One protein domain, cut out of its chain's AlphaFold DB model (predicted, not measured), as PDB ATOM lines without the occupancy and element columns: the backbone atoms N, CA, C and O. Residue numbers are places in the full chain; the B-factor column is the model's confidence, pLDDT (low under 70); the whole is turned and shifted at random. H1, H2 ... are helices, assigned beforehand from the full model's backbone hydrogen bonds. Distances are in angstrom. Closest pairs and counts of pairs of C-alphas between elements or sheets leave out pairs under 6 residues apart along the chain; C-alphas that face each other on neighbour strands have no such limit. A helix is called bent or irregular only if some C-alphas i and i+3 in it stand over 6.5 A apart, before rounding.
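Overview. This is residues 2 to 42 and 337 to 381 of the 385 residues of an uncharacterized protein of Ganoderma sinense ZZ0214-1 (UniProt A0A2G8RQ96). One long helix, H3, makes the whole length of the model, and a smaller piece, residues 2 to 42, partly wraps round it: H1 lies alongside H3, the chain then turns into H2, which crosses H3 at a slant, and residues 38 to 42 fold back toward H3. The far part of H3, residues 365 to 381, sticks out as a bare arm, and residues 337 to 342 stick out at the other end. The printed part has 86 residues with three named helices, in the order H1, H2, H3, and no named strand; the class is all helix. It is only just loose, close to extended, with a radius of gyration of the C-alphas of 17.8 A, and it spans 64 by 32 by 16 A.

Arrangement. H3, residues 337 to 381, touches H1, residues 2 to 14, with residues 350 to 361 alone. The closest C-alphas of the two are those of His 9 and Ser 353, 5.9 A apart. H1 and H3 run opposite ways at a shallow tilt of 20 degrees. H2, residues 18 to 33, only just touches H3, with 3 pairs of C-alphas within 8 A; H2 touches H3 with residues 24 to 28 alone, and H3 touches H2 with residues 347 to 351 alone. The closest C-alphas here are those of Trp 24 and Lys 347, 6.8 A apart. H2 and H3 run the same way at a steep tilt of 55 degrees. H1 and H2 are close but not clearly touching, with the closest C-alphas, those of Ile 13 and Ile 21, 7.7 A apart; they run opposite ways at a steep tilt of 55 degrees. Every O i to N i+4 pair is within hydrogen-bond range in H1 and H2, and 40 of 41 are in H3.

Along the chain. H3 runs 63.7 A from C-alpha 337 at (20.034, 8.686, -0.809) to C-alpha 381 at (-39.991, -1.234, 18.128). H1 begins at C-alpha 2, (-7.387, 5.246, 21.979), and is 18.3 A long. H2 is 22.9 A long, from Ala 18 to Ala 33. No helix is bent or irregular.

Size, cuts and confidence. The C-alphas of Leu 337 and Arg 381 are the two farthest apart, 63.7 A. Without the stretches that stand free, residues 32 to 37, 337 to 342 and 365 to 381, the body spans 29 by 24 by 16 A. The link from H1 to H2 is tight, with 3 residues. Residues 43 to 336 are not printed, and C-alphas 42 and 337 are 18.8 A apart across this cut. The mean pLDDT of the printed part is 76.1, and 27 residues are under 70, among them 2 to 9 and 337 to 346.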
ATOM      1  N   ARG A   2      -7.620   3.889  22.540       59.97
ATOM      2  CA  ARG A   2      -7.387   5.246  21.979       59.97
ATOM      3  C   ARG A   2      -6.206   5.982  22.628       59.97
ATOM      4  O   ARG A   2      -5.268   6.345  21.935       59.97
ATOM      5  N   ALA A   3      -6.212   6.105  23.957       64.94
ATOM      6  CA  ALA A   3      -5.130   6.765  24.698       64.94
ATOM      7  C   ALA A   3      -3.757   6.099  24.484       64.94
ATOM      8  O   ALA A   3      -2.734   6.769  24.471       64.94
ATOM      9  N   THR A   4      -3.742   4.781  24.279       65.69
ATOM     10  CA  THR A   4      -2.530   3.990  24.039       65.69
ATOM     11  C   THR A   4      -1.946   4.270  22.651       65.69
ATOM     12  O   THR A   4      -0.745   4.457  22.515       65.69
ATOM     13  N   GLN A   5      -2.804   4.354  21.627       56.72
ATOM     14  CA  GLN A   5      -2.408   4.678  20.251       56.72
ATOM     15  C   GLN A   5      -2.012   6.156  20.101       56.72
ATOM     16  O   GLN A   5      -1.031   6.469  19.434       56.72
ATOM     17  N   GLU A   6      -2.724   7.068  20.771       66.25
ATOM     18  CA  GLU A   6      -2.375   8.494  20.813       66.25
ATOM     19  C   GLU A   6      -1.044   8.745  21.536       66.25
ATOM     20  O   GLU A   6      -0.283   9.611  21.109       66.25
ATOM     21  N   ALA A   7      -0.747   7.995  22.603       64.62
ATOM     22  CA  ALA A   7       0.550   8.048  23.277       64.62
ATOM     23  C   ALA A   7       1.672   7.559  22.350       64.62
ATOM     24  O   ALA A   7       2.616   8.300  22.109       64.62
ATOM     25  N   ALA A   8       1.504   6.391  21.717       58.59
ATOM     26  CA  ALA A   8       2.486   5.851  20.776       58.59
ATOM     27  C   ALA A   8       2.758   6.787  19.578       58.59
ATOM     28  O   ALA A   8       3.902   6.952  19.160       58.59
ATOM     29  N   HIS A   9       1.723   7.443  19.040       66.38
ATOM     30  CA  HIS A   9       1.869   8.441  17.975       66.38
ATOM     31  C   HIS A   9       2.613   9.702  18.453       66.38
ATOM     32  O   HIS A   9       3.433  10.253  17.719       66.38
ATOM     33  N   LYS A  10       2.354  10.164  19.683       71.25
ATOM     34  CA  LYS A  10       3.064  11.307  20.282       71.25
ATOM     35  C   LYS A  10       4.535  10.998  20.547       71.25
ATOM     36  O   LYS A  10       5.376  11.839  20.245       71.25
ATOM     37  N   ASP A  11       4.838   9.801  21.038       68.25
ATOM     38  CA  ASP A  11       6.212   9.353  21.282       68.25
ATOM     39  C   ASP A  11       7.003   9.268  19.967       68.25
ATOM     40  O   ASP A  11       8.147   9.710  19.892       68.25
ATOM     41  N   LEU A  12       6.360   8.797  18.892       61.84
ATOM     42  CA  LEU A  12       6.951   8.740  17.555       61.84
ATOM     43  C   LEU A  12       7.199  10.145  16.977       61.84
ATOM     44  O   LEU A  12       8.275  10.406  16.443       61.84
ATOM     45  N   ILE A  13       6.257  11.080  17.144       71.38
ATOM     46  CA  ILE A  13       6.444  12.492  16.765       71.38
ATOM     47  C   ILE A  13       7.605  13.136  17.532       71.38
ATOM     48  O   ILE A  13       8.349  13.917  16.949       71.38
ATOM     49  N   ALA A  14       7.790  12.804  18.811       70.44
ATOM     50  CA  ALA A  14       8.852  13.384  19.635       70.44
ATOM     51  C   ALA A  14      10.266  12.993  19.170       70.44
ATOM     52  O   ALA A  14      11.222  13.720  19.432       70.44
ATOM     53  N   THR A  15      10.405  11.862  18.475       62.97
ATOM     54  CA  THR A  15      11.694  11.387  17.940       62.97
ATOM     55  C   THR A  15      12.059  11.945  16.563       62.97
ATOM     56  O   THR A  15      13.170  11.708  16.092       62.97
ATOM     57  N   ILE A  16      11.147  12.663  15.903       70.44
ATOM     58  CA  ILE A  16      11.292  13.071  14.502       70.44
ATOM     59  C   ILE A  16      11.388  14.593  14.415       70.44
ATOM     60  O   ILE A  16      10.706  15.321  15.132       70.44
ATOM     61  N   ASP A  17      12.237  15.075  13.510       77.44
ATOM     62  CA  ASP A  17      12.389  16.502  13.253       77.44
ATOM     63  C   ASP A  17      11.079  17.155  12.766       77.44
ATOM     64  O   ASP A  17      10.364  16.627  11.906       77.44
ATOM     65  N   ALA A  18      10.775  18.336  13.303       77.19
ATOM     66  CA  ALA A  18       9.497  19.013  13.097       77.19
ATOM     67  C   ALA A  18       9.283  19.458  11.640       77.19
ATOM     68  O   ALA A  18       8.139  19.501  11.173       77.19
ATOM     69  N   ASP A  19      10.356  19.761  10.907       77.44
ATOM     70  CA  ASP A  19      10.266  20.176   9.505       77.44
ATOM     71  C   ASP A  19       9.961  18.990   8.580       77.44
ATOM     72  O   ASP A  19       9.218  19.133   7.603       77.44
ATOM     73  N   SER A  20      10.440  17.793   8.935       77.06
ATOM     74  CA  SER A  20      10.093  16.546   8.239       77.06
ATOM     75  C   SER A  20       8.613  16.198   8.416       77.06
ATOM     76  O   SER A  20       7.933  15.882   7.442       77.06
ATOM     77  N   ILE A  21       8.074  16.356   9.630       80.06
ATOM     78  CA  ILE A  21       6.655  16.087   9.918       80.06
ATOM     79  C   ILE A  21       5.740  17.027   9.127       80.06
ATOM     80  O   ILE A  21       4.763  16.568   8.538       80.06
ATOM     81  N   LYS A  22       6.049  18.329   9.070       84.81
ATOM     82  CA  LYS A  22       5.258  19.295   8.281       84.81
ATOM     83  C   LYS A  22       5.239  18.939   6.798       84.81
ATOM     84  O   LYS A  22       4.191  19.030   6.161       84.81
ATOM     85  N   ARG A  23       6.386  18.513   6.256       85.12
ATOM     86  CA  ARG A  23       6.476  18.038   4.872       85.12
ATOM     87  C   ARG A  23       5.538  16.853   4.655       85.12
ATOM     88  O   ARG A  23       4.690  16.905   3.771       85.12
ATOM     89  N   TRP A  24       5.622  15.833   5.505       84.62
ATOM     90  CA  TRP A  24       4.781  14.642   5.377       84.62
ATOM     91  C   TRP A  24       3.291  14.937   5.569       84.62
ATOM     92  O   TRP A  24       2.472  14.363   4.860       84.62
ATOM     93  N   GLN A  25       2.926  15.868   6.458       84.81
ATOM     94  CA  GLN A  25       1.545  16.345   6.598       84.81
ATOM     95  C   GLN A  25       1.021  16.948   5.294       84.81
ATOM     96  O   GLN A  25      -0.047  16.547   4.837       84.81
ATOM     97  N   SER A  26       1.794  17.836   4.662       85.38
ATOM     98  CA  SER A  26       1.399  18.438   3.382       85.38
ATOM     99  C   SER A  26       1.254  17.405   2.262       85.38
ATOM    100  O   SER A  26       0.341  17.494   1.443       85.38
ATOM    101  N   GLU A  27       2.109  16.380   2.251       82.12
ATOM    102  CA  GLU A  27       2.023  15.292   1.281       82.12
ATOM    103  C   GLU A  27       0.781  14.422   1.521       82.12
ATOM    104  O   GLU A  27       0.073  14.100   0.567       82.12
ATOM    105  N   VAL A  28       0.454  14.099   2.782       82.12
ATOM    106  CA  VAL A  28      -0.770  13.357   3.146       82.12
ATOM    107  C   VAL A  28      -2.026  14.130   2.763       82.12
ATOM    108  O   VAL A  28      -2.962  13.531   2.236       82.12
ATOM    109  N   GLU A  29      -2.059  15.439   2.991       83.12
ATOM    110  CA  GLU A  29      -3.177  16.295   2.581       83.12
ATOM    111  C   GLU A  29      -3.333  16.324   1.054       83.12
ATOM    112  O   GLU A  29      -4.447  16.178   0.549       83.12
ATOM    113  N   ALA A  30      -2.225  16.416   0.311       83.56
ATOM    114  CA  ALA A  30      -2.237  16.348  -1.150       83.56
ATOM    115  C   ALA A  30      -2.725  14.983  -1.669       83.56
ATOM    116  O   ALA A  30      -3.518  14.921  -2.607       83.56
ATOM    117  N   TRP A  31      -2.306  13.884  -1.036       82.06
ATOM    118  CA  TRP A  31      -2.780  12.539  -1.376       82.06
ATOM    119  C   TRP A  31      -4.261  12.329  -1.029       82.06
ATOM    120  O   TRP A  31      -4.982  11.689  -1.789       82.06
ATOM    121  N   GLN A  32      -4.746  12.887   0.085       79.44
ATOM    122  CA  GLN A  32      -6.169  12.844   0.446       79.44
ATOM    123  C   GLN A  32      -7.044  13.636  -0.532       79.44
ATOM    124  O   GLN A  32      -8.190  13.246  -0.756       79.44
ATOM    125  N   ALA A  33      -6.520  14.729  -1.094       83.44
ATOM    126  CA  ALA A  33      -7.207  15.516  -2.111       83.44
ATOM    127  C   ALA A  33      -7.268  14.781  -3.462       83.44
ATOM    128  O   ALA A  33      -8.349  14.693  -4.038       83.44
ATOM    129  N   ASP A  34      -6.150  14.194  -3.914       80.81
ATOM    130  CA  ASP A  34      -6.044  13.510  -5.212       80.81
ATOM    131  C   ASP A  34      -5.373  12.118  -5.110       80.81
ATOM    132  O   ASP A  34      -4.207  11.947  -5.494       80.81
ATOM    133  N   PRO A  35      -6.108  11.066  -4.689       72.12
ATOM    134  CA  PRO A  35      -5.543   9.722  -4.499       72.12
ATOM    135  C   PRO A  35      -5.028   9.045  -5.778       72.12
ATOM    136  O   PRO A  35      -4.341   8.032  -5.706       72.12
ATOM    137  N   GLN A  36      -5.403   9.552  -6.957       67.69
ATOM    138  CA  GLN A  36      -5.150   8.899  -8.245       67.69
ATOM    139  C   GLN A  36      -3.918   9.448  -8.986       67.69
ATOM    140  O   GLN A  36      -3.387   8.762  -9.855       67.69
ATOM    141  N   ASN A  37      -3.461  10.659  -8.638       70.31
ATOM    142  CA  ASN A  37      -2.303  11.325  -9.256       70.31
ATOM    143  C   ASN A  37      -1.117  11.513  -8.293       70.31
ATOM    144  O   ASN A  37      -0.027  11.863  -8.745       70.31
ATOM    145  N   SER A  38      -1.312  11.309  -6.988       70.12
ATOM    146  CA  SER A  38      -0.268  11.476  -5.973       70.12
ATOM    147  C   SER A  38       0.472  10.153  -5.697       70.12
ATOM    148  O   SER A  38      -0.168   9.099  -5.725       70.12
ATOM    149  N   PRO A  39       1.795  10.165  -5.423       69.06
ATOM    150  CA  PRO A  39       2.536   8.972  -5.008       69.06
ATOM    151  C   PRO A  39       1.921   8.338  -3.754       69.06
ATOM    152  O   PRO A  39       1.497   9.054  -2.846       69.06
ATOM    153  N   ASP A  40       1.883   7.004  -3.681       68.50
ATOM    154  CA  ASP A  40       1.365   6.309  -2.501       68.50
ATOM    155  C   ASP A  40       2.325   6.486  -1.315       68.50
ATOM    156  O   ASP A  40       3.408   5.909  -1.265       68.50
ATOM    157  N   LEU A  41       1.906   7.289  -0.339       67.56
ATOM    158  CA  LEU A  41       2.675   7.594   0.871       67.56
ATOM    159  C   LEU A  41       2.806   6.404   1.826       67.56
ATOM    160  O   LEU A  41       3.540   6.487   2.812       67.56
ATOM    161  N   TYR A  42       2.059   5.328   1.582       64.31
ATOM    162  CA  TYR A  42       2.101   4.106   2.374       64.31
ATOM    163  C   TYR A  42       2.966   3.014   1.735       64.31
ATOM    164  O   TYR A  42       3.189   1.985   2.386       64.31
ATOM    165  N   LEU A 337      21.087   9.640  -0.442       42.78
ATOM    166  CA  LEU A 337      20.034   8.686  -0.809       42.78
ATOM    167  C   LEU A 337      19.614   7.849   0.411       42.78
ATOM    168  O   LEU A 337      18.419   7.684   0.645       42.78
ATOM    169  N   ASP A 338      20.576   7.452   1.247       46.78
ATOM    170  CA  ASP A 338      20.357   6.617   2.439       46.78
ATOM    171  C   ASP A 338      19.547   7.337   3.539       46.78
ATOM    172  O   ASP A 338      18.658   6.757   4.168       46.78
ATOM    173  N   GLN A 339      19.799   8.636   3.753       47.41
ATOM    174  CA  GLN A 339      19.008   9.451   4.687       47.41
ATOM    175  C   GLN A 339      17.561   9.629   4.208       47.41
ATOM    176  O   GLN A 339      16.633   9.639   5.020       47.41
ATOM    177  N   ASN A 340      17.367   9.762   2.896       53.53
ATOM    178  CA  ASN A 340      16.045   9.915   2.307       53.53
ATOM    179  C   ASN A 340      15.234   8.616   2.444       53.53
ATOM    180  O   ASN A 340      14.080   8.657   2.847       53.53
ATOM    181  N   GLU A 341      15.855   7.457   2.219       55.28
ATOM    182  CA  GLU A 341      15.211   6.145   2.377       55.28
ATOM    183  C   GLU A 341      14.802   5.850   3.833       55.28
ATOM    184  O   GLU A 341      13.713   5.331   4.093       55.28
ATOM    185  N   PHE A 342      15.628   6.235   4.814       55.97
ATOM    186  CA  PHE A 342      15.258   6.154   6.232       55.97
ATOM    187  C   PHE A 342      14.063   7.054   6.570       55.97
ATOM    188  O   PHE A 342      13.108   6.601   7.206       55.97
ATOM    189  N   LEU A 343      14.107   8.320   6.143       63.03
ATOM    190  CA  LEU A 343      13.027   9.276   6.386       63.03
ATOM    191  C   LEU A 343      11.720   8.815   5.744       63.03
ATOM    192  O   LEU A 343      10.672   8.926   6.370       63.03
ATOM    193  N   GLU A 344      11.777   8.224   4.555       65.31
ATOM    194  CA  GLU A 344      10.605   7.661   3.890       65.31
ATOM    195  C   GLU A 344      10.056   6.409   4.610       65.31
ATOM    196  O   GLU A 344       8.847   6.272   4.786       65.31
ATOM    197  N   ASN A 345      10.905   5.528   5.148       60.84
ATOM    198  CA  ASN A 345      10.439   4.403   5.976       60.84
ATOM    199  C   ASN A 345       9.773   4.865   7.286       60.84
ATOM    200  O   ASN A 345       8.760   4.308   7.730       60.84
ATOM    201  N   VAL A 346      10.329   5.896   7.926       68.25
ATOM    202  CA  VAL A 346       9.740   6.515   9.123       68.25
ATOM    203  C   VAL A 346       8.431   7.228   8.780       68.25
ATOM    204  O   VAL A 346       7.461   7.105   9.529       68.25
ATOM    205  N   LYS A 347       8.361   7.897   7.629       77.00
ATOM    206  CA  LYS A 347       7.158   8.539   7.091       77.00
ATOM    207  C   LYS A 347       6.014   7.555   6.887       77.00
ATOM    208  O   LYS A 347       4.905   7.855   7.316       77.00
ATOM    209  N   VAL A 348       6.265   6.360   6.341       72.81
ATOM    210  CA  VAL A 348       5.230   5.314   6.204       72.81
ATOM    211  C   VAL A 348       4.669   4.921   7.577       72.81
ATOM    212  O   VAL A 348       3.452   4.809   7.752       72.81
ATOM    213  N   LYS A 349       5.532   4.733   8.586       69.38
ATOM    214  CA  LYS A 349       5.096   4.423   9.961       69.38
ATOM    215  C   LYS A 349       4.315   5.576  10.581       69.38
ATOM    216  O   LYS A 349       3.261   5.343  11.175       69.38
ATOM    217  N   TRP A 350       4.804   6.800  10.412       81.38
ATOM    218  CA  TRP A 350       4.137   8.014  10.860       81.38
ATOM    219  C   TRP A 350       2.743   8.131  10.225       81.38
ATOM    220  O   TRP A 350       1.756   8.182  10.957       81.38
ATOM    221  N   ALA A 351       2.630   8.016   8.900       79.88
ATOM    222  CA  ALA A 351       1.367   8.081   8.169       79.88
ATOM    223  C   ALA A 351       0.385   6.981   8.613       79.88
ATOM    224  O   ALA A 351      -0.785   7.262   8.881       79.88
ATOM    225  N   LYS A 352       0.853   5.734   8.786       74.56
ATOM    226  CA  LYS A 352       0.036   4.628   9.329       74.56
ATOM    227  C   LYS A 352      -0.459   4.936  10.744       74.56
ATOM    228  O   LYS A 352      -1.641   4.746  11.032       74.56
ATOM    229  N   SER A 353       0.415   5.433  11.620       72.31
ATOM    230  CA  SER A 353       0.050   5.785  12.996       72.31
ATOM    231  C   SER A 353      -0.953   6.948  13.046       72.31
ATOM    232  O   SER A 353      -1.944   6.876  13.777       72.31
ATOM    233  N   GLN A 354      -0.788   7.964  12.196       79.88
ATOM    234  CA  GLN A 354      -1.716   9.088  12.066       79.88
ATOM    235  C   GLN A 354      -3.089   8.617  11.564       79.88
ATOM    236  O   GLN A 354      -4.115   8.931  12.173       79.88
ATOM    237  N   ALA A 355      -3.119   7.798  10.507       79.94
ATOM    238  CA  ALA A 355      -4.347   7.232   9.951       79.94
ATOM    239  C   ALA A 355      -5.084   6.339  10.962       79.94
ATOM    240  O   ALA A 355      -6.309   6.409  11.073       79.94
ATOM    241  N   CYS A 356      -4.354   5.532  11.738       73.50
ATOM    242  CA  CYS A 356      -4.922   4.752  12.837       73.50
ATOM    243  C   CYS A 356      -5.563   5.655  13.893       73.50
ATOM    244  O   CYS A 356      -6.702   5.410  14.288       73.50
ATOM    245  N   THR A 357      -4.879   6.721  14.307       74.88
ATOM    246  CA  THR A 357      -5.397   7.667  15.307       74.88
ATOM    247  C   THR A 357      -6.673   8.357  14.812       74.88
ATOM    248  O   THR A 357      -7.678   8.405  15.524       74.88
ATOM    249  N   ALA A 358      -6.680   8.807  13.554       80.38
ATOM    250  CA  ALA A 358      -7.850   9.410  12.919       80.38
ATOM    251  C   ALA A 358      -9.026   8.424  12.796       80.38
ATOM    252  O   ALA A 358     -10.171   8.792  13.066       80.38
ATOM    253  N   ARG A 359      -8.758   7.160  12.435       79.56
ATOM    254  CA  ARG A 359      -9.782   6.107  12.346       79.56
ATOM    255  C   ARG A 359     -10.400   5.811  13.709       79.56
ATOM    256  O   ARG A 359     -11.618   5.796  13.810       79.56
ATOM    257  N   TRP A 360      -9.590   5.665  14.758       74.69
ATOM    258  CA  TRP A 360     -10.091   5.459  16.122       74.69
ATOM    259  C   TRP A 360     -10.948   6.628  16.615       74.69
ATOM    260  O   TRP A 360     -11.941   6.401  17.300       74.69
ATOM    261  N   SER A 361     -10.613   7.870  16.249       77.56
ATOM    262  CA  SER A 361     -11.459   9.021  16.582       77.56
ATOM    263  C   SER A 361     -12.828   8.955  15.899       77.56
ATOM    264  O   SER A 361     -13.826   9.307  16.523       77.56
ATOM    265  N   LYS A 362     -12.885   8.508  14.638       83.62
ATOM    266  CA  LYS A 362     -14.151   8.310  13.913       83.62
ATOM    267  C   LYS A 362     -14.950   7.138  14.481       83.62
ATOM    268  O   LYS A 362     -16.154   7.265  14.642       83.62
ATOM    269  N   GLU A 363     -14.287   6.039  14.828       82.56
ATOM    270  CA  GLU A 363     -14.927   4.846  15.395       82.56
ATOM    271  C   GLU A 363     -15.662   5.159  16.702       82.56
ATOM    272  O   GLU A 363     -16.778   4.704  16.909       82.56
ATOM    273  N   VAL A 364     -15.070   5.991  17.568       83.81
ATOM    274  CA  VAL A 364     -15.722   6.423  18.815       83.81
ATOM    275  C   VAL A 364     -17.007   7.201  18.524       83.81
ATOM    276  O   VAL A 364     -18.032   6.923  19.135       83.81
ATOM    277  N   GLN A 365     -16.970   8.128  17.561       86.62
ATOM    278  CA  GLN A 365     -18.156   8.891  17.153       86.62
ATOM    279  C   GLN A 365     -19.229   7.986  16.530       86.62
ATOM    280  O   GLN A 365     -20.414   8.152  16.803       86.62
ATOM    281  N   LEU A 366     -18.820   7.011  15.712       88.00
ATOM    282  CA  LEU A 366     -19.732   6.034  15.118       88.00
ATOM    283  C   LEU A 366     -20.382   5.155  16.188       88.00
ATOM    284  O   LEU A 366     -21.590   4.959  16.135       88.00
ATOM    285  N   LEU A 367     -19.620   4.688  17.177       89.50
ATOM    286  CA  LEU A 367     -20.134   3.860  18.265       89.50
ATOM    287  C   LEU A 367     -21.162   4.614  19.120       89.50
ATOM    288  O   LEU A 367     -22.193   4.049  19.477       89.50
ATOM    289  N   GLU A 368     -20.912   5.889  19.429       91.31
ATOM    290  CA  GLU A 368     -21.879   6.740  20.138       91.31
ATOM    291  C   GLU A 368     -23.193   6.869  19.350       91.31
ATOM    292  O   GLU A 368     -24.279   6.695  19.910       91.31
ATOM    293  N   GLU A 369     -23.106   7.093  18.037       93.44
ATOM    294  CA  GLU A 369     -24.280   7.145  17.162       93.44
ATOM    295  C   GLU A 369     -24.981   5.789  17.012       93.44
ATOM    296  O   GLU A 369     -26.210   5.731  16.964       93.44
ATOM    297  N   GLU A 370     -24.242   4.684  16.968       94.75
ATOM    298  CA  GLU A 370     -24.811   3.335  16.958       94.75
ATOM    299  C   GLU A 370     -25.563   3.042  18.257       94.75
ATOM    300  O   GLU A 370     -26.707   2.592  18.203       94.75
ATOM    301  N   MET A 371     -24.984   3.368  19.418       94.88
ATOM    302  CA  MET A 371     -25.656   3.230  20.714       94.88
ATOM    303  C   MET A 371     -26.951   4.048  20.759       94.88
ATOM    304  O   MET A 371     -27.991   3.532  21.172       94.88
ATOM    305  N   ARG A 372     -26.915   5.294  20.270       95.88
ATOM    306  CA  ARG A 372     -28.093   6.168  20.162       95.88
ATOM    307  C   ARG A 372     -29.173   5.550  19.266       95.88
ATOM    308  O   ARG A 372     -30.332   5.469  19.667       95.88
ATOM    309  N   ARG A 373     -28.792   5.052  18.084       95.19
ATOM    310  CA  ARG A 373     -29.703   4.403  17.120       95.19
ATOM    311  C   ARG A 373     -30.305   3.106  17.649       95.19
ATOM    312  O   ARG A 373     -31.456   2.818  17.341       95.19
ATOM    313  N   VAL A 374     -29.558   2.322  18.427       96.38
ATOM    314  CA  VAL A 374     -30.068   1.089  19.050       96.38
ATOM    315  C   VAL A 374     -31.173   1.413  20.056       96.38
ATOM    316  O   VAL A 374     -32.203   0.741  20.057       96.38
ATOM    317  N   VAL A 375     -30.999   2.461  20.870       94.69
ATOM    318  CA  VAL A 375     -32.039   2.924  21.804       94.69
ATOM    319  C   VAL A 375     -33.274   3.410  21.045       94.69
ATOM    320  O   VAL A 375     -34.365   2.906  21.301       94.69
ATOM    321  N   GLU A 376     -33.105   4.293  20.054       94.44
ATOM    322  CA  GLU A 376     -34.221   4.770  19.216       94.44
ATOM    323  C   GLU A 376     -34.954   3.621  18.515       94.44
ATOM    324  O   GLU A 376     -36.181   3.613  18.424       94.44
ATOM    325  N   TYR A 377     -34.212   2.622  18.032       93.69
ATOM    326  CA  TYR A 377     -34.796   1.442  17.409       93.69
ATOM    327  C   TYR A 377     -35.650   0.647  18.397       93.69
ATOM    328  O   TYR A 377     -36.749   0.231  18.036       93.69
ATOM    329  N   PHE A 378     -35.182   0.434  19.632       95.00
ATOM    330  CA  PHE A 378     -35.964  -0.269  20.649       95.00
ATOM    331  C   PHE A 378     -37.197   0.523  21.091       95.00
ATOM    332  O   PHE A 378     -38.262  -0.076  21.246       95.00
ATOM    333  N   GLU A 379     -37.096   1.846  21.226       94.38
ATOM    334  CA  GLU A 379     -38.240   2.720  21.512       94.38
ATOM    335  C   GLU A 379     -39.283   2.641  20.396       94.38
ATOM    336  O   GLU A 379     -40.449   2.336  20.654       94.38
ATOM    337  N   TRP A 380     -38.861   2.799  19.140       94.94
ATOM    338  CA  TRP A 380     -39.737   2.622  17.985       94.94
ATOM    339  C   TRP A 380     -40.346   1.214  17.947       94.94
ATOM    340  O   TRP A 380     -41.556   1.064  17.781       94.94
ATOM    341  N   ARG A 381     -39.542   0.166  18.163       93.94
ATOM    342  CA  ARG A 381     -39.991  -1.234  18.128       93.94
ATOM    343  C   ARG A 381     -40.977  -1.559  19.249       93.94
ATOM    344  O   ARG A 381     -41.838  -2.414  19.044       93.94
TER     345      ARG A 381